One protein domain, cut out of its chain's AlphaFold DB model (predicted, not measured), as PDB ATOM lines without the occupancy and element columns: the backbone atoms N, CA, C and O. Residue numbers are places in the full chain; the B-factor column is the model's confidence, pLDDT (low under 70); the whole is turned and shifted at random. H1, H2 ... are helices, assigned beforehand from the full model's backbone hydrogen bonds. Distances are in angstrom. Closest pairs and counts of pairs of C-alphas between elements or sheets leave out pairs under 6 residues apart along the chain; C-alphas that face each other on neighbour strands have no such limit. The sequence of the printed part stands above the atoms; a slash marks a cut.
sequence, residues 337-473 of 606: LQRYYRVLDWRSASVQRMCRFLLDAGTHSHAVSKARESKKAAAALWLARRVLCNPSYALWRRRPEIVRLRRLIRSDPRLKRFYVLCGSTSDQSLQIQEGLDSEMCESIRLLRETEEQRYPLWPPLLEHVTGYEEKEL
ATOM      1  N   LEU A 337      -0.696 126.968 -30.184       93.50
ATOM      2  CA  LEU A 337      -1.958 127.567 -29.772       93.50
ATOM      3  C   LEU A 337      -3.089 126.531 -29.756       93.50
ATOM      4  O   LEU A 337      -3.822 126.449 -28.769       93.50
ATOM      5  N   GLN A 338      -3.188 125.705 -30.805       88.62
ATOM      6  CA  GLN A 338      -4.174 124.627 -30.898       88.62
ATOM      7  C   GLN A 338      -4.104 123.645 -29.732       88.62
ATOM      8  O   GLN A 338      -5.128 123.078 -29.352       88.62
ATOM      9  N   ARG A 339      -2.921 123.415 -29.159       85.88
ATOM     10  CA  ARG A 339      -2.787 122.525 -28.003       85.88
ATOM     11  C   ARG A 339      -3.023 123.250 -26.688       85.88
ATOM     12  O   ARG A 339      -3.622 122.663 -25.796       85.88
ATOM     13  N   TYR A 340      -2.631 124.516 -26.575       87.44
ATOM     14  CA  TYR A 340      -2.808 125.287 -25.345       87.44
ATOM     15  C   TYR A 340      -4.280 125.524 -25.022       87.44
ATOM     16  O   TYR A 340      -4.726 125.200 -23.923       87.44
ATOM     17  N   TYR A 341      -5.080 125.993 -25.987       82.44
ATOM     18  CA  TYR A 341      -6.508 126.164 -25.722       82.44
ATOM     19  C   TYR A 341      -7.242 124.821 -25.609       82.44
ATOM     20  O   TYR A 341      -8.329 124.794 -25.047       82.44
ATOM     21  N   ARG A 342      -6.685 123.689 -26.082       79.25
ATOM     22  CA  ARG A 342      -7.285 122.360 -25.846       79.25
ATOM     23  C   ARG A 342      -7.326 121.988 -24.363       79.25
ATOM     24  O   ARG A 342      -8.218 121.245 -23.975       79.25
ATOM     25  N   VAL A 343      -6.407 122.525 -23.559       73.81
ATOM     26  CA  VAL A 343      -6.329 122.241 -22.120       73.81
ATOM     27  C   VAL A 343      -7.555 122.797 -21.391       73.81
ATOM     28  O   VAL A 343      -8.275 122.044 -20.743       73.81
ATOM     29  N   LEU A 344      -7.844 124.097 -21.532       73.31
ATOM     30  CA  LEU A 344      -8.900 124.759 -20.746       73.31
ATOM     31  C   LEU A 344     -10.007 125.418 -21.572       73.31
ATOM     32  O   LEU A 344     -11.129 125.556 -21.088       73.31
ATOM     33  N   ASP A 345      -9.715 125.814 -22.807       79.19
ATOM     34  CA  ASP A 345     -10.541 126.721 -23.610       79.19
ATOM     35  C   ASP A 345     -11.153 126.066 -24.860       79.19
ATOM     36  O   ASP A 345     -11.688 126.746 -25.737       79.19
ATOM     37  N   TRP A 346     -11.130 124.735 -24.950       78.00
ATOM     38  CA  TRP A 346     -11.493 124.009 -26.173       78.00
ATOM     39  C   TRP A 346     -12.956 124.194 -26.579       78.00
ATOM     40  O   TRP A 346     -13.284 124.142 -27.761       78.00
ATOM     41  N   ARG A 347     -13.837 124.454 -25.606       71.06
ATOM     42  CA  ARG A 347     -15.260 124.744 -25.840       71.06
ATOM     43  C   ARG A 347     -15.529 126.208 -26.192       71.06
ATOM     44  O   ARG A 347     -16.639 126.537 -26.598       71.06
ATOM     45  N   SER A 348     -14.550 127.094 -26.023       83.00
ATOM     46  CA  SER A 348     -14.732 128.526 -26.229       83.00
ATOM     47  C   SER A 348     -14.321 128.943 -27.638       83.00
ATOM     48  O   SER A 348     -13.172 129.299 -27.903       83.00
ATOM     49  N   ALA A 349     -15.288 128.935 -28.560       84.19
ATOM     50  CA  ALA A 349     -15.071 129.407 -29.928       84.19
ATOM     51  C   ALA A 349     -14.612 130.878 -29.973       84.19
ATOM     52  O   ALA A 349     -13.809 131.246 -30.827       84.19
ATOM     53  N   SER A 350     -15.067 131.714 -29.029       87.56
ATOM     54  CA  SER A 350     -14.641 133.113 -28.930       87.56
ATOM     55  C   SER A 350     -13.160 133.247 -28.574       87.56
ATOM     56  O   SER A 350     -12.475 134.046 -29.207       87.56
ATOM     57  N   VAL A 351     -12.639 132.439 -27.639       90.19
ATOM     58  CA  VAL A 351     -11.196 132.411 -27.326       90.19
ATOM     59  C   VAL A 351     -10.405 131.963 -28.538       90.19
ATOM     60  O   VAL A 351      -9.435 132.619 -28.899       90.19
ATOM     61  N   GLN A 352     -10.827 130.887 -29.203       89.56
ATOM     62  CA  GLN A 352     -10.110 130.370 -30.367       89.56
ATOM     63  C   GLN A 352     -10.021 131.401 -31.494       89.56
ATOM     64  O   GLN A 352      -8.939 131.601 -32.042       89.56
ATOM     65  N   ARG A 353     -11.130 132.079 -31.817       89.00
ATOM     66  CA  ARG A 353     -11.146 133.144 -32.831       89.00
ATOM     67  C   ARG A 353     -10.287 134.334 -32.422       89.00
ATOM     68  O   ARG A 353      -9.475 134.789 -33.219       89.00
ATOM     69  N   MET A 354     -10.406 134.777 -31.171       92.38
ATOM     70  CA  MET A 354      -9.596 135.867 -30.626       92.38
ATOM     71  C   MET A 354      -8.100 135.554 -30.705       92.38
ATOM     72  O   MET A 354      -7.316 136.389 -31.136       92.38
ATOM     73  N   CYS A 355      -7.693 134.337 -30.347       94.81
ATOM     74  CA  CYS A 355      -6.289 133.944 -30.403       94.81
ATOM     75  C   CYS A 355      -5.748 133.905 -31.836       94.81
ATOM     76  O   CYS A 355      -4.618 134.330 -32.055       94.81
ATOM     77  N   ARG A 356      -6.533 133.412 -32.807       92.88
ATOM     78  CA  ARG A 356      -6.139 133.415 -34.229       92.88
ATOM     79  C   ARG A 356      -5.975 134.839 -34.751       92.88
ATOM     80  O   ARG A 356      -4.945 135.151 -35.330       92.88
ATOM     81  N   PHE A 357      -6.935 135.711 -34.443       93.19
ATOM     82  CA  PHE A 357      -6.858 137.131 -34.772       93.19
ATOM     83  C   PHE A 357      -5.606 137.794 -34.190       93.19
ATOM     84  O   PHE A 357      -4.892 138.495 -34.902       93.19
ATOM     85  N   LEU A 358      -5.311 137.545 -32.913       95.62
ATOM     86  CA  LEU A 358      -4.122 138.087 -32.260       95.62
ATOM     87  C   LEU A 358      -2.832 137.542 -32.885       95.62
ATOM     88  O   LEU A 358      -1.924 138.326 -33.143       95.62
ATOM     89  N   LEU A 359      -2.744 136.236 -33.169       95.50
ATOM     90  CA  LEU A 359      -1.577 135.655 -33.841       95.50
ATOM     91  C   LEU A 359      -1.353 136.261 -35.229       95.50
ATOM     92  O   LEU A 359      -0.225 136.664 -35.522       95.50
ATOM     93  N   ASP A 360      -2.406 136.370 -36.040       94.31
ATOM     94  CA  ASP A 360      -2.345 136.993 -37.362       94.31
ATOM     95  C   ASP A 360      -1.970 138.487 -37.247       94.31
ATOM     96  O   ASP A 360      -1.171 138.987 -38.032       94.31
ATOM     97  N   ALA A 361      -2.454 139.211 -36.231       93.62
ATOM     98  CA  ALA A 361      -2.035 140.593 -35.967       93.62
ATOM     99  C   ALA A 361      -0.538 140.699 -35.639       93.62
ATOM    100  O   ALA A 361       0.121 141.651 -36.052       93.62
ATOM    101  N   GLY A 362       0.025 139.704 -34.952       94.56
ATOM    102  CA  GLY A 362       1.439 139.676 -34.579       94.56
ATOM    103  C   GLY A 362       2.420 139.659 -35.751       94.56
ATOM    104  O   GLY A 362       3.563 140.080 -35.569       94.56
ATOM    105  N   THR A 363       2.004 139.219 -36.944       94.62
ATOM    106  CA  THR A 363       2.868 139.235 -38.140       94.62
ATOM    107  C   THR A 363       3.209 140.663 -38.576       94.62
ATOM    108  O   THR A 363       4.293 140.910 -39.090       94.62
ATOM    109  N   HIS A 364       2.373 141.648 -38.235       93.19
ATOM    110  CA  HIS A 364       2.583 143.066 -38.544       93.19
ATOM    111  C   HIS A 364       3.610 143.742 -37.618       93.19
ATOM    112  O   HIS A 364       3.694 144.966 -37.544       93.19
ATOM    113  N   SER A 365       4.395 142.967 -36.868       92.75
ATOM    114  CA  SER A 365       5.466 143.484 -36.025       92.75
ATOM    115  C   SER A 365       6.701 142.611 -36.112       92.75
ATOM    116  O   SER A 365       6.680 141.419 -35.795       92.75
ATOM    117  N   HIS A 366       7.820 143.244 -36.456       93.19
ATOM    118  CA  HIS A 366       9.133 142.604 -36.433       93.19
ATOM    119  C   HIS A 366       9.528 142.150 -35.022       93.19
ATOM    120  O   HIS A 366      10.093 141.074 -34.835       93.19
ATOM    121  N   ALA A 367       9.201 142.943 -33.995       92.19
ATOM    122  CA  ALA A 367       9.522 142.605 -32.608       92.19
ATOM    123  C   ALA A 367       8.810 141.320 -32.161       92.19
ATOM    124  O   ALA A 367       9.447 140.436 -31.586       92.19
ATOM    125  N   VAL A 368       7.521 141.195 -32.493       94.69
ATOM    126  CA  VAL A 368       6.730 139.995 -32.195       94.69
ATOM    127  C   VAL A 368       7.183 138.830 -33.065       94.69
ATOM    128  O   VAL A 368       7.383 137.743 -32.536       94.69
ATOM    129  N   SER A 369       7.426 139.042 -34.360       93.94
ATOM    130  CA  SER A 369       7.830 137.980 -35.293       93.94
ATOM    131  C   SER A 369       9.145 137.289 -34.908       93.94
ATOM    132  O   SER A 369       9.279 136.093 -35.155       93.94
ATOM    133  N   LYS A 370      10.064 137.975 -34.213       92.44
ATOM    134  CA  LYS A 370      11.295 137.383 -33.646       92.44
ATOM    135  C   LYS A 370      11.080 136.537 -32.383       92.44
ATOM    136  O   LYS A 370      11.985 135.805 -31.979       92.44
ATOM    137  N   ALA A 371       9.945 136.675 -31.699       93.62
ATOM    138  CA  ALA A 371       9.676 135.924 -30.477       93.62
ATOM    139  C   ALA A 371       9.518 134.421 -30.769       93.62
ATOM    140  O   ALA A 371       9.190 134.020 -31.884       93.62
ATOM    141  N   ARG A 372       9.724 133.579 -29.748       93.44
ATOM    142  CA  ARG A 372       9.511 132.128 -29.875       93.44
ATOM    143  C   ARG A 372       8.056 131.820 -30.209       93.44
ATOM    144  O   ARG A 372       7.153 132.435 -29.643       93.44
ATOM    145  N   GLU A 373       7.846 130.830 -31.065       95.00
ATOM    146  CA  GLU A 373       6.518 130.458 -31.556       95.00
ATOM    147  C   GLU A 373       5.616 129.936 -30.434       95.00
ATOM    148  O   GLU A 373       4.455 130.341 -30.327       95.00
ATOM    149  N   SER A 374       6.168 129.135 -29.519       94.81
ATOM    150  CA  SER A 374       5.454 128.691 -28.319       94.81
ATOM    151  C   SER A 374       5.062 129.864 -27.403       94.81
ATOM    152  O   SER A 374       3.965 129.874 -26.842       94.81
ATOM    153  N   LYS A 375       5.913 130.894 -27.291       95.62
ATOM    154  CA  LYS A 375       5.654 132.091 -26.479       95.62
ATOM    155  C   LYS A 375       4.602 133.000 -27.112       95.62
ATOM    156  O   LYS A 375       3.748 133.518 -26.395       95.62
ATOM    157  N   LYS A 376       4.630 133.169 -28.440       97.00
ATOM    158  CA  LYS A 376       3.592 133.881 -29.208       97.00
ATOM    159  C   LYS A 376       2.213 133.277 -28.945       97.00
ATOM    160  O   LYS A 376       1.285 133.997 -28.587       97.00
ATOM    161  N   ALA A 377       2.106 131.950 -29.035       96.81
ATOM    162  CA  ALA A 377       0.872 131.218 -28.762       96.81
ATOM    163  C   ALA A 377       0.366 131.409 -27.323       96.81
ATOM    164  O   ALA A 377      -0.820 131.670 -27.115       96.81
ATOM    165  N   ALA A 378       1.257 131.312 -26.331       96.12
ATOM    166  CA  ALA A 378       0.904 131.496 -24.925       96.12
ATOM    167  C   ALA A 378       0.462 132.940 -24.624       96.12
ATOM    168  O   ALA A 378      -0.565 133.146 -23.980       96.12
ATOM    169  N   ALA A 379       1.178 133.940 -25.150       97.44
ATOM    170  CA  ALA A 379       0.833 135.351 -24.976       97.44
ATOM    171  C   ALA A 379      -0.505 135.712 -25.641       97.44
ATOM    172  O   ALA A 379      -1.314 136.420 -25.040       97.44
ATOM    173  N   ALA A 380      -0.771 135.191 -26.845       97.00
ATOM    174  CA  ALA A 380      -2.051 135.373 -27.526       97.00
ATOM    175  C   ALA A 380      -3.213 134.750 -26.732       97.00
ATOM    176  O   ALA A 380      -4.259 135.383 -26.582       97.00
ATOM    177  N   LEU A 381      -3.021 133.547 -26.171       96.06
ATOM    178  CA  LEU A 381      -4.022 132.894 -25.324       96.06
ATOM    179  C   LEU A 381      -4.286 133.673 -24.035       96.06
ATOM    180  O   LEU A 381      -5.444 133.904 -23.684       96.06
ATOM    181  N   TRP A 382      -3.227 134.101 -23.347       96.12
ATOM    182  CA  TRP A 382      -3.346 134.906 -22.134       96.12
ATOM    183  C   TRP A 382      -4.119 136.203 -22.404       96.12
ATOM    184  O   TRP A 382      -5.094 136.503 -21.710       96.12
ATOM    185  N   LEU A 383      -3.756 136.928 -23.469       96.19
ATOM    186  CA  LEU A 383      -4.417 138.176 -23.848       96.19
ATOM    187  C   LEU A 383      -5.891 137.947 -24.196       96.19
ATOM    188  O   LEU A 383      -6.755 138.685 -23.724       96.19
ATOM    189  N   ALA A 384      -6.198 136.902 -24.965       95.06
ATOM    190  CA  ALA A 384      -7.572 136.546 -25.303       95.06
ATOM    191  C   ALA A 384      -8.404 136.218 -24.057       95.06
ATOM    192  O   ALA A 384      -9.523 136.715 -23.918       95.06
ATOM    193  N   ARG A 385      -7.863 135.422 -23.123       93.75
ATOM    194  CA  ARG A 385      -8.525 135.108 -21.847       93.75
ATOM    195  C   ARG A 385      -8.758 136.369 -21.025       93.75
ATOM    196  O   ARG A 385      -9.837 136.514 -20.457       93.75
ATOM    197  N   ARG A 386      -7.804 137.302 -20.998       93.94
ATOM    198  CA  ARG A 386      -7.947 138.570 -20.278       93.94
ATOM    199  C   ARG A 386      -9.021 139.470 -20.884       93.94
ATOM    200  O   ARG A 386      -9.920 139.898 -20.169       93.94
ATOM    201  N   VAL A 387      -8.977 139.694 -22.195       93.25
ATOM    202  CA  VAL A 387      -9.948 140.531 -22.922       93.25
ATOM    203  C   VAL A 387     -11.367 139.954 -22.843       93.25
ATOM    204  O   VAL A 387     -12.337 140.705 -22.756       93.25
ATOM    205  N   LEU A 388     -11.508 138.625 -22.842       91.31
ATOM    206  CA  LEU A 388     -12.800 137.932 -22.787       91.31
ATOM    207  C   LEU A 388     -13.255 137.546 -21.365       91.31
ATOM    208  O   LEU A 388     -14.252 136.835 -21.238       91.31
ATOM    209  N   CYS A 389     -12.557 137.984 -20.310       89.88
ATOM    210  CA  CYS A 389     -12.871 137.664 -18.909       89.88
ATOM    211  C   CYS A 389     -12.955 136.161 -18.596       89.88
ATOM    212  O   CYS A 389     -13.902 135.700 -17.960       89.88
ATOM    213  N   ASN A 390     -11.951 135.397 -19.033       86.62
ATOM    214  CA  ASN A 390     -11.815 133.957 -18.804       86.62
ATOM    215  C   ASN A 390     -13.130 133.205 -19.101       86.62
ATOM    216  O   ASN A 390     -13.788 132.663 -18.202       86.62
ATOM    217  N   PRO A 391     -13.558 133.186 -20.375       83.12
ATOM    218  CA  PRO A 391     -14.884 132.701 -20.739       83.12
ATOM    219  C   PRO A 391     -15.057 131.217 -20.416       83.12
ATOM    220  O   PRO A 391     -16.173 130.775 -20.171       83.12
ATOM    221  N   SER A 392     -13.975 130.445 -20.350       80.06
ATOM    222  CA  SER A 392     -14.026 129.031 -19.976       80.06
ATOM    223  C   SER A 392     -14.400 128.824 -18.515       80.06
ATOM    224  O   SER A 392     -15.226 127.955 -18.221       80.06
ATOM    225  N   TYR A 393     -13.882 129.655 -17.606       85.31
ATOM    226  CA  TYR A 393     -14.359 129.679 -16.224       85.31
ATOM    227  C   TYR A 393     -15.808 130.155 -16.146       85.31
ATOM    228  O   TYR A 393     -16.627 129.523 -15.480       85.31
ATOM    229  N   ALA A 394     -16.163 131.218 -16.874       85.50
ATOM    230  CA  ALA A 394     -17.529 131.741 -16.884       85.50
ATOM    231  C   ALA A 394     -18.555 130.700 -17.376       85.50
ATOM    232  O   ALA A 394     -19.615 130.545 -16.771       85.50
ATOM    233  N   LEU A 395     -18.234 129.955 -18.439       81.12
ATOM    234  CA  LEU A 395     -19.072 128.879 -18.978       81.12
ATOM    235  C   LEU A 395     -19.186 127.706 -18.005       81.12
ATOM    236  O   LEU A 395     -20.285 127.203 -17.780       81.12
ATOM    237  N   TRP A 396     -18.074 127.286 -17.399       84.00
ATOM    238  CA  TRP A 396     -18.080 126.231 -16.388       84.00
ATOM    239  C   TRP A 396     -18.930 126.623 -15.169       84.00
ATOM    240  O   TRP A 396     -19.779 125.844 -14.735       84.00
ATOM    241  N   ARG A 397     -18.804 127.868 -14.694       86.19
ATOM    242  CA  ARG A 397     -19.563 128.408 -13.555       86.19
ATOM    243  C   ARG A 397     -21.074 128.470 -13.800       86.19
ATOM    244  O   ARG A 397     -21.840 128.458 -12.843       86.19
ATOM    245  N   ARG A 398     -21.508 128.551 -15.062       85.56
ATOM    246  CA  ARG A 398     -22.928 128.581 -15.461       85.56
ATOM    247  C   ARG A 398     -23.585 127.200 -15.511       85.56
ATOM    248  O   ARG A 398     -24.798 127.133 -15.693       85.56
ATOM    249  N   ARG A 399     -22.831 126.104 -15.362       83.31
ATOM    250  CA  ARG A 399     -23.407 124.751 -15.355       83.31
ATOM    251  C   ARG A 399     -24.401 124.594 -14.196       83.31
ATOM    252  O   ARG A 399     -24.082 125.010 -13.083       83.31
ATOM    253  N   PRO A 400     -25.573 123.971 -14.418       80.69
ATOM    254  CA  PRO A 400     -26.630 123.894 -13.410       80.69
ATOM    255  C   PRO A 400     -26.170 123.179 -12.134       80.69
ATOM    256  O   PRO A 400     -26.481 123.633 -11.037       80.69
ATOM    257  N   GLU A 401     -25.374 122.119 -12.272       82.38
ATOM    258  CA  GLU A 401     -24.761 121.373 -11.164       82.38
ATOM    259  C   GLU A 401     -23.867 122.271 -10.299       82.38
ATOM    260  O   GLU A 401     -24.038 122.343  -9.085       82.38
ATOM    261  N   ILE A 402     -22.977 123.041 -10.935       83.69
ATOM    262  CA  ILE A 402     -22.058 123.962 -10.254       83.69
ATOM    263  C   ILE A 402     -22.831 125.090  -9.567       83.69
ATOM    264  O   ILE A 402     -22.532 125.457  -8.431       83.69
ATOM    265  N   VAL A 403     -23.860 125.632 -10.222       86.19
ATOM    266  CA  VAL A 403     -24.720 126.666  -9.631       86.19
ATOM    267  C   VAL A 403     -25.455 126.131  -8.400       86.19
ATOM    268  O   VAL A 403     -25.496 126.829  -7.385       86.19
ATOM    269  N   ARG A 404     -26.002 124.908  -8.462       84.94
ATOM    270  CA  ARG A 404     -26.663 124.242  -7.326       84.94
ATOM    271  C   ARG A 404     -25.685 124.025  -6.175       84.94
ATOM    272  O   ARG A 404     -25.965 124.482  -5.071       84.94
ATOM    273  N   LEU A 405     -24.514 123.445  -6.441       84.19
ATOM    274  CA  LEU A 405     -23.497 123.181  -5.420       84.19
ATOM    275  C   LEU A 405     -23.016 124.477  -4.749       84.19
ATOM    276  O   LEU A 405     -22.988 124.586  -3.527       84.19
ATOM    277  N   ARG A 406     -22.749 125.532  -5.528       87.38
ATOM    278  CA  ARG A 406     -22.377 126.845  -4.970       87.38
ATOM    279  C   ARG A 406     -23.520 127.531  -4.228       87.38
ATOM    280  O   ARG A 406     -23.256 128.420  -3.420       87.38
ATOM    281  N   ARG A 407     -24.782 127.221  -4.530       88.62
ATOM    282  CA  ARG A 407     -25.929 127.714  -3.753       88.62
ATOM    283  C   ARG A 407     -25.979 127.011  -2.398       88.62
ATOM    284  O   ARG A 407     -26.087 127.710  -1.400       88.62
ATOM    285  N   LEU A 408     -25.780 125.692  -2.374       85.62
ATOM    286  CA  LEU A 408     -25.706 124.886  -1.151       85.62
ATOM    287  C   LEU A 408     -24.561 125.330  -0.228       85.62
ATOM    288  O   LEU A 408     -24.777 125.587   0.952       85.62
ATOM    289  N   ILE A 409     -23.362 125.541  -0.782       87.56
ATOM    290  CA  ILE A 409     -22.207 126.051  -0.018       87.56
ATOM    291  C   ILE A 409     -22.497 127.436   0.583       87.56
ATOM    292  O   ILE A 409     -21.965 127.780   1.633       87.56
ATOM    293  N   ARG A 410     -23.321 128.265  -0.073       89.31
ATOM    294  CA  ARG A 410     -23.688 129.590   0.453       89.31
ATOM    295  C   ARG A 410     -24.779 129.534   1.517       89.31
ATOM    296  O   ARG A 410     -24.784 130.416   2.369       89.31
ATOM    297  N   SER A 411     -25.694 128.566   1.444       90.50
ATOM    298  CA  SER A 411     -26.785 128.427   2.411       90.50
ATOM    299  C   SER A 411     -26.330 127.821   3.735       90.50
ATOM    300  O   SER A 411     -26.897 128.169   4.762       90.50
ATOM    301  N   ASP A 412     -25.310 126.957   3.727       88.12
ATOM    302  CA  ASP A 412     -24.800 126.314   4.941       88.12
ATOM    303  C   ASP A 412     -23.451 126.922   5.397       88.12
ATOM    304  O   ASP A 412     -22.431 126.783   4.707       88.12
ATOM    305  N   PRO A 413     -23.395 127.568   6.579       87.44
ATOM    306  CA  PRO A 413     -22.158 128.089   7.158       87.44
ATOM    307  C   PRO A 413     -21.058 127.037   7.366       87.44
ATOM    308  O   PRO A 413     -19.877 127.381   7.261       87.44
ATOM    309  N   ARG A 414     -21.410 125.775   7.650       85.25
ATOM    310  CA  ARG A 414     -20.449 124.675   7.846       85.25
ATOM    311  C   ARG A 414     -19.764 124.329   6.530       85.25
ATOM    312  O   ARG A 414     -18.536 124.326   6.469       85.25
ATOM    313  N   LEU A 415     -20.544 124.168   5.458       84.38
ATOM    314  CA  LEU A 415     -20.023 123.938   4.106       84.38
ATOM    315  C   LEU A 415     -19.192 125.118   3.602       84.38
ATOM    316  O   LEU A 415     -18.171 124.916   2.949       84.38
ATOM    317  N   LYS A 416     -19.584 126.355   3.925       86.69
ATOM    318  CA  LYS A 416     -18.795 127.546   3.591       86.69
ATOM    319  C   LYS A 416     -17.430 127.537   4.281       86.69
ATOM    320  O   LYS A 416     -16.428 127.834   3.632       86.69
ATOM    321  N   ARG A 417     -17.381 127.201   5.576       84.38
ATOM    322  CA  ARG A 417     -16.125 127.067   6.336       84.38
ATOM    323  C   ARG A 417     -15.262 125.942   5.770       84.38
ATOM    324  O   ARG A 417     -14.090 126.178   5.495       84.38
ATOM    325  N   PHE A 418     -15.856 124.779   5.505       84.50
ATOM    326  CA  PHE A 418     -15.176 123.653   4.866       84.50
ATOM    327  C   PHE A 418     -14.594 124.051   3.501       84.50
ATOM    328  O   PHE A 418     -13.396 123.909   3.281       84.50
ATOM    329  N   TYR A 419     -15.388 124.684   2.630       85.00
ATOM    330  CA  TYR A 419     -14.937 125.154   1.318       85.00
ATOM    331  C   TYR A 419     -13.744 126.111   1.398       85.00
ATOM    332  O   TYR A 419     -12.860 126.019   0.554       85.00
ATOM    333  N   VAL A 420     -13.686 127.006   2.394       83.75
ATOM    334  CA  VAL A 420     -12.553 127.931   2.612       83.75
ATOM    335  C   VAL A 420     -11.319 127.215   3.168       83.75
ATOM    336  O   VAL A 420     -10.197 127.618   2.858       83.75
ATOM    337  N   LEU A 421     -11.496 126.107   3.887       81.56
ATOM    338  CA  LEU A 421     -10.413 125.312   4.474       81.56
ATOM    339  C   LEU A 421      -9.880 124.194   3.565       81.56
ATOM    340  O   LEU A 421      -8.750 123.776   3.767       81.56
ATOM    341  N   CYS A 422     -10.613 123.767   2.528       71.50
ATOM    342  CA  CYS A 422     -10.222 122.705   1.577       71.50
ATOM    343  C   CYS A 422      -8.880 122.885   0.818       71.50
ATOM    344  O   CYS A 422      -8.570 122.059  -0.029       71.50
ATOM    345  N   GLY A 423      -8.092 123.932   1.077       60.22
ATOM    346  CA  GLY A 423      -6.745 124.133   0.517       60.22
ATOM    347  C   GLY A 423      -5.650 124.228   1.583       60.22
ATOM    348  O   GLY A 423      -4.492 124.461   1.249       60.22
ATOM    349  N   SER A 424      -6.008 124.066   2.857       58.97
ATOM    350  CA  SER A 424      -5.103 124.076   4.003       58.97
ATOM    351  C   SER A 424      -5.018 122.652   4.552       58.97
ATOM    352  O   SER A 424      -6.039 122.081   4.925       58.97
ATOM    353  N   THR A 425      -3.822 122.071   4.654       53.97
ATOM    354  CA  THR A 425      -3.586 120.780   5.331       53.97
ATOM    355  C   THR A 425      -3.635 120.944   6.856       53.97
ATOM    356  O   THR A 425      -2.660 120.649   7.542       53.97
ATOM    357  N   SER A 426      -4.708 121.523   7.396       57.59
ATOM    358  CA  SER A 426      -4.850 121.783   8.833       57.59
ATOM    359  C   SER A 426      -5.839 120.817   9.485       57.59
ATOM    360  O   SER A 426      -6.879 120.501   8.903       57.59
ATOM    361  N   ASP A 427      -5.556 120.415  10.728       56.47
ATOM    362  CA  ASP A 427      -6.404 119.544  11.568       56.47
ATOM    363  C   ASP A 427      -7.850 120.062  11.720       56.47
ATOM    364  O   ASP A 427      -8.795 119.301  11.912       56.47
ATOM    365  N   GLN A 428      -8.049 121.369  11.532       58.12
ATOM    366  CA  GLN A 428      -9.360 122.026  11.515       58.12
ATOM    367  C   GLN A 428     -10.270 121.550  10.368       58.12
ATOM    368  O   GLN A 428     -11.492 121.590  10.496       58.12
ATOM    369  N   SER A 429      -9.700 121.103   9.243       59.47
ATOM    370  CA  SER A 429     -10.471 120.544   8.124       59.47
ATOM    371  C   SER A 429     -11.059 119.166   8.452       59.47
ATOM    372  O   SER A 429     -12.168 118.865   8.009       59.47
ATOM    373  N   LEU A 430     -10.359 118.379   9.280       61.72
ATOM    374  CA  LEU A 430     -10.773 117.047   9.728       61.72
ATOM    375  C   LEU A 430     -11.894 117.136  10.775       61.72
ATOM    376  O   LEU A 430     -12.897 116.445  10.644       61.72
ATOM    377  N   GLN A 431     -11.804 118.072  11.727       62.09
ATOM    378  CA  GLN A 431     -12.852 118.295  12.740       62.09
ATOM    379  C   GLN A 431     -14.198 118.750  12.143       62.09
ATOM    380  O   GLN A 431     -15.261 118.418  12.656       62.09
ATOM    381  N   ILE A 432     -14.182 119.517  11.046       63.75
ATOM    382  CA  ILE A 432     -15.417 119.949  10.363       63.75
ATOM    383  C   ILE A 432     -16.018 118.806   9.530       63.75
ATOM    384  O   ILE A 432     -17.230 118.774   9.319       63.75
ATOM    385  N   GLN A 433     -15.183 117.868   9.073       66.12
ATOM    386  CA  GLN A 433     -15.596 116.722   8.265       66.12
ATOM    387  C   GLN A 433     -16.389 115.683   9.075       66.12
ATOM    388  O   GLN A 433     -17.275 115.049   8.510       66.12
ATOM    389  N   GLU A 434     -16.146 115.547  10.383       64.31
ATOM    390  CA  GLU A 434     -16.795 114.545  11.255       64.31
ATOM    391  C   GLU A 434     -18.332 114.672  11.357       64.31
ATOM    392  O   GLU A 434     -18.996 113.737  11.794       64.31
ATOM    393  N   GLY A 435     -18.921 115.791  10.917       67.00
ATOM    394  CA  GLY A 435     -20.373 116.029  10.938       67.00
ATOM    395  C   GLY A 435     -21.020 116.265   9.570       67.00
ATOM    396  O   GLY A 435     -22.151 116.753   9.519       67.00
ATOM    397  N   LEU A 436     -20.307 116.000   8.473       76.56
ATOM    398  CA  LEU A 436     -20.757 116.238   7.099       76.56
ATOM    399  C   LEU A 436     -20.726 114.943   6.287       76.56
ATOM    400  O   LEU A 436     -19.900 114.064   6.516       76.56
ATOM    401  N   ASP A 437     -21.625 114.841   5.310       79.75
ATOM    402  CA  ASP A 437     -21.639 113.711   4.386       79.75
ATOM    403  C   ASP A 437     -20.319 113.617   3.594       79.75
ATOM    404  O   ASP A 437     -19.832 114.605   3.030       79.75
ATOM    405  N   SER A 438     -19.746 112.413   3.543       80.12
ATOM    406  CA  SER A 438     -18.442 112.159   2.928       80.12
ATOM    407  C   SER A 438     -18.464 112.394   1.416       80.12
ATOM    408  O   SER A 438     -17.480 112.894   0.865       80.12
ATOM    409  N   GLU A 439     -19.566 112.062   0.738       79.06
ATOM    410  CA  GLU A 439     -19.709 112.261  -0.711       79.06
ATOM    411  C   GLU A 439     -19.833 113.757  -1.056       79.06
ATOM    412  O   GLU A 439     -19.203 114.256  -2.000       79.06
ATOM    413  N   MET A 440     -20.566 114.512  -0.232       79.44
ATOM    414  CA  MET A 440     -20.635 115.972  -0.311       79.44
ATOM    415  C   MET A 440     -19.266 116.632  -0.091       79.44
ATOM    416  O   MET A 440     -18.873 117.511  -0.865       79.44
ATOM    417  N   CYS A 441     -18.514 116.216   0.932       80.94
ATOM    418  CA  CYS A 441     -17.172 116.739   1.199       80.94
ATOM    419  C   CYS A 441     -16.227 116.527   0.008       80.94
ATOM    420  O   CYS A 441     -15.525 117.461  -0.389       80.94
ATOM    421  N   GLU A 442     -16.253 115.345  -0.607       80.50
ATOM    422  CA  GLU A 442     -15.432 115.044  -1.782       80.50
ATOM    423  C   GLU A 442     -15.832 115.887  -3.001       80.50
ATOM    424  O   GLU A 442     -14.981 116.466  -3.678       80.50
ATOM    425  N   SER A 443     -17.135 116.071  -3.219       77.94
ATOM    426  CA  SER A 443     -17.655 116.945  -4.278       77.94
ATOM    427  C   SER A 443     -17.208 118.403  -4.108       77.94
ATOM    428  O   SER A 443     -16.923 119.095  -5.089       77.94
ATOM    429  N   ILE A 444     -17.120 118.891  -2.867       81.50
ATOM    430  CA  ILE A 444     -16.668 120.252  -2.550       81.50
ATOM    431  C   ILE A 444     -15.150 120.397  -2.726       81.50
ATOM    432  O   ILE A 444     -14.701 121.439  -3.216       81.50
ATOM    433  N   ARG A 445     -14.360 119.371  -2.378       82.50
ATOM    434  CA  ARG A 445     -12.915 119.337  -2.673       82.50
ATOM    435  C   ARG A 445     -12.666 119.381  -4.173       82.50
ATOM    436  O   ARG A 445     -11.975 120.282  -4.639       82.50
ATOM    437  N   LEU A 446     -13.332 118.510  -4.931       78.69
ATOM    438  CA  LEU A 446     -13.232 118.478  -6.389       78.69
ATOM    439  C   LEU A 446     -13.654 119.812  -7.020       78.69
ATOM    440  O   LEU A 446     -13.005 120.298  -7.951       78.69
ATOM    441  N   LEU A 447     -14.724 120.438  -6.509       80.00
ATOM    442  CA  LEU A 447     -15.133 121.777  -6.932       80.00
ATOM    443  C   LEU A 447     -13.997 122.781  -6.721       80.00
ATOM    444  O   LEU A 447     -13.693 123.540  -7.640       80.00
ATOM    445  N   ARG A 448     -13.381 122.796  -5.535       82.75
ATOM    446  CA  ARG A 448     -12.305 123.732  -5.205       82.75
ATOM    447  C   ARG A 448     -11.066 123.513  -6.068       82.75
ATOM    448  O   ARG A 448     -10.596 124.479  -6.660       82.75
ATOM    449  N   GLU A 449     -10.601 122.276  -6.207       79.44
ATOM    450  CA  GLU A 449      -9.475 121.926  -7.084       79.44
ATOM    451  C   GLU A 449      -9.738 122.386  -8.525       79.44
ATOM    452  O   GLU A 449      -8.892 123.002  -9.177       79.44
ATOM    453  N   THR A 450     -10.964 122.176  -9.013       78.75
ATOM    454  CA  THR A 450     -11.371 122.624 -10.348       78.75
ATOM    455  C   THR A 450     -11.415 124.156 -10.456       78.75
ATOM    456  O   THR A 450     -11.062 124.708 -11.504       78.75
ATOM    457  N   GLU A 451     -11.842 124.875  -9.407       82.50
ATOM    458  CA  GLU A 451     -11.782 126.344  -9.368       82.50
ATOM    459  C   GLU A 451     -10.339 126.842  -9.372       82.50
ATOM    460  O   GLU A 451     -10.046 127.760 -10.130       82.50
ATOM    461  N   GLU A 452      -9.430 126.217  -8.630       80.44
ATOM    462  CA  GLU A 452      -8.007 126.580  -8.609       80.44
ATOM    463  C   GLU A 452      -7.354 126.446  -9.994       80.44
ATOM    464  O   GLU A 452      -6.558 127.300 -10.384       80.44
ATOM    465  N   GLN A 453      -7.760 125.455 -10.795       77.00
ATOM    466  CA  GLN A 453      -7.261 125.288 -12.168       77.00
ATOM    467  C   GLN A 453      -7.951 126.175 -13.209       77.00
ATOM    468  O   GLN A 453      -7.383 126.438 -14.270       77.00
ATOM    469  N   ARG A 454      -9.190 126.625 -12.980       78.25
ATOM    470  CA  ARG A 454      -9.963 127.360 -14.002       78.25
ATOM    471  C   ARG A 454     -10.083 128.848 -13.725       78.25
ATOM    472  O   ARG A 454     -10.176 129.604 -14.689       78.25
ATOM    473  N   TYR A 455     -10.128 129.258 -12.459       83.56
ATOM    474  CA  TYR A 455     -10.357 130.641 -12.034       83.56
ATOM    475  C   TYR A 455      -9.224 131.590 -12.450       83.56
ATOM    476  O   TYR A 455      -9.544 132.628 -13.043       83.56
ATOM    477  N   PRO A 456      -7.930 131.265 -12.229       86.94
ATOM    478  CA  PRO A 456      -6.842 132.145 -12.637       86.94
ATOM    479  C   PRO A 456      -6.839 132.411 -14.148       86.94
ATOM    480  O   PRO A 456      -7.209 131.559 -14.966       86.94
ATOM    481  N   LEU A 457      -6.382 133.605 -14.539       87.38
ATOM    482  CA  LEU A 457      -6.145 133.921 -15.951       87.38
ATOM    483  C   LEU A 457      -5.101 132.976 -16.538       87.38
ATOM    484  O   LEU A 457      -5.319 132.435 -17.624       87.38
ATOM    485  N   TRP A 458      -4.030 132.735 -15.783       91.56
ATOM    486  CA  TRP A 458      -2.979 131.785 -16.107       91.56
ATOM    487  C   TRP A 458      -2.818 130.756 -14.977       91.56
ATOM    488  O   TRP A 458      -2.113 131.004 -14.005       91.56
ATOM    489  N   PRO A 459      -3.535 129.625 -15.037       84.75
ATOM    490  CA  PRO A 459      -3.489 128.615 -13.990       84.75
ATOM    491  C   PRO A 459      -2.190 127.798 -14.018       84.75
ATOM    492  O   PRO A 459      -1.571 127.679 -15.085       84.75
ATOM    493  N   PRO A 460      -1.827 127.151 -12.891       80.56
ATOM    494  CA  PRO A 460      -0.614 126.334 -12.779       80.56
ATOM    495  C   PRO A 460      -0.505 125.275 -13.874       80.56
ATOM    496  O   PRO A 460       0.581 124.984 -14.371       80.56
ATOM    497  N   LEU A 461      -1.646 124.734 -14.307       77.25
ATOM    498  CA  LEU A 461      -1.679 123.765 -15.387       77.25
ATOM    499  C   LEU A 461      -1.223 124.333 -16.738       77.25
ATOM    500  O   LEU A 461      -0.470 123.674 -17.458       77.25
ATOM    501  N   LEU A 462      -1.643 125.550 -17.093       82.25
ATOM    502  CA  LEU A 462      -1.161 126.193 -18.318       82.25
ATOM    503  C   LEU A 462       0.310 126.578 -18.190       82.25
ATOM    504  O   LEU A 462       1.061 126.385 -19.144       82.25
ATOM    505  N   GLU A 463       0.753 127.054 -17.028       84.06
ATOM    506  CA  GLU A 463       2.176 127.304 -16.786       84.06
ATOM    507  C   GLU A 463       3.011 126.030 -16.978       84.06
ATOM    508  O   GLU A 463       4.041 126.064 -17.652       84.06
ATOM    509  N   HIS A 464       2.549 124.892 -16.461       76.81
ATOM    510  CA  HIS A 464       3.236 123.613 -16.607       76.81
ATOM    511  C   HIS A 464       3.332 123.167 -18.073       76.81
ATOM    512  O   HIS A 464       4.413 122.830 -18.547       76.81
ATOM    513  N   VAL A 465       2.217 123.201 -18.812       77.19
ATOM    514  CA  VAL A 465       2.167 122.758 -20.218       77.19
ATOM    515  C   VAL A 465       2.971 123.681 -21.134       77.19
ATOM    516  O   VAL A 465       3.647 123.230 -22.060       77.19
ATOM    517  N   THR A 466       2.884 124.989 -20.909       84.75
ATOM    518  CA  THR A 466       3.537 125.982 -21.772       84.75
ATOM    519  C   THR A 466       4.990 126.242 -21.379       84.75
ATOM    520  O   THR A 466       5.776 126.670 -22.220       84.75
ATOM    521  N   GLY A 467       5.354 125.980 -20.123       84.19
ATOM    522  CA  GLY A 467       6.651 126.316 -19.549       84.19
ATOM    523  C   GLY A 467       6.841 127.808 -19.254       84.19
ATOM    524  O   GLY A 467       7.964 128.194 -18.940       84.19
ATOM    525  N   TYR A 468       5.787 128.625 -19.362       89.25
ATOM    526  CA  TYR A 468       5.836 130.077 -19.176       89.25
ATOM    527  C   TYR A 468       5.029 130.521 -17.965       89.25
ATOM    528  O   TYR A 468       3.833 130.232 -17.866       89.25
ATOM    529  N   GLU A 469       5.671 131.298 -17.099       90.12
ATOM    530  CA  GLU A 469       4.989 132.015 -16.024       90.12
ATOM    531  C   GLU A 469       4.196 133.197 -16.590       90.12
ATOM    532  O   GLU A 469       4.583 133.810 -17.591       90.12
ATOM    533  N   GLU A 470       3.117 133.585 -15.909       92.31
ATOM    534  CA  GLU A 470       2.263 134.700 -16.339       92.31
ATOM    535  C   GLU A 470       3.068 135.990 -16.572       92.31
ATOM    536  O   GLU A 470       2.931 136.645 -17.610       92.31
ATOM    537  N   LYS A 471       3.995 136.303 -15.658       93.19
ATOM    538  CA  LYS A 471       4.860 137.493 -15.719       93.19
ATOM    539  C   LYS A 471       5.710 137.568 -16.992       93.19
ATOM    540  O   LYS A 471       6.025 138.659 -17.464       93.19
ATOM    541  N   GLU A 472       6.067 136.426 -17.577       92.94
ATOM    542  CA  GLU A 472       6.886 136.365 -18.789       92.94
ATOM    543  C   GLU A 472       6.074 136.632 -20.061       92.94
ATOM    544  O   GLU A 472       6.652 137.002 -21.093       92.94
ATOM    545  N   LEU A 473       4.756 136.417 -20.004       95.44
ATOM    546  CA  LEU A 473       3.829 136.553 -21.128       95.44
ATOM    547  C   LEU A 473       3.304 137.979 -21.272       95.44
ATOM    548  O   LEU A 473       3.146 138.442 -22.404       95.44
TER     549      LEU A 473
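What this domain is: This is residues 337 to 473 of the 606 residues of a protein of Mesocestoides corti (UniProt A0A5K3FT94). This is a long, loose rod of short helices with two lobes: in one, H1, H2, H10 and H11 gather round H4, with the short H3 at the tip; in the other, H6, H7 and H8 turn the chain round. H5 leads from the first lobe to the second, and the long H9 leads back. The printed part has 137 residues with eleven named helices, H1 to H11 in order, and no named strand; its class is all helix. It is loose, with a radius of gyration of the C-alphas of 18.7 A, and spans 61 by 29 by 19 A.

How they stand to each other: H1, residues 337 to 344, and H2, residues 349 to 362, form a helical hairpin; they only just touch, with 3 pairs of C-alphas within 8 A. H3, residues 366 to 369, touches no helix but is near H2. The hub is H4, residues 373 to 387, which touches H2 at a steep tilt of 54 degrees, opposite ways; their closest C-alphas, of Cys 355 and Ala 380, are 5.3 A apart. H4 touches H1 as well, the C-alphas of Leu 337 and Ala 377 being closest at 4.7 A. H5, residues 391 to 397, touches no helix but is near H2. H6, residues 400 to 411, and H7, residues 413 to 421, touch only at the corner, at Ile 409 and Leu 415, whose C-alphas are 5.1 A apart. H7 and H8, residues 427 to 433, form a helical hairpin; their closest C-alphas, of Leu 421 and Ser 429, are 6.0 A apart. H9, residues 438 to 454, only just touches H7, with residues 444 to 448 alone and 3 pairs of C-alphas within 8 A. H10, residues 460 to 466, touches H1, opposite ways at 18 degrees, a shallow tilt, with Tyr 340 and Leu 462 the closest C-alphas at 7.3 A. H11, residues 470 to 473, touches H4; the closest C-alphas, of Ala 379 and Leu 473, are 5.0 A apart. Every O i to N i+4 pair is within hydrogen-bond range in H2 and H4 to H10; in H1 it is 1 of 4, with 3 of 5 O i to N i+3 pairs, and H3 and H11 are too short for an i+4 pair.

Where its parts are: H1 begins at C-alpha 337, (-1.958, 127.567, -29.772). H2 is 20.0 A long, H4 21.1 A and H9 24.3 A. H11 ends at C-alpha 473, (3.829, 136.553, -21.128).

The domain as a whole: The C-alphas of His 366 and Gly 435, the two farthest apart, are 61.8 A apart. The printed part has no cut, and the links are tight. Residues 423 to 435 have pLDDT under 70.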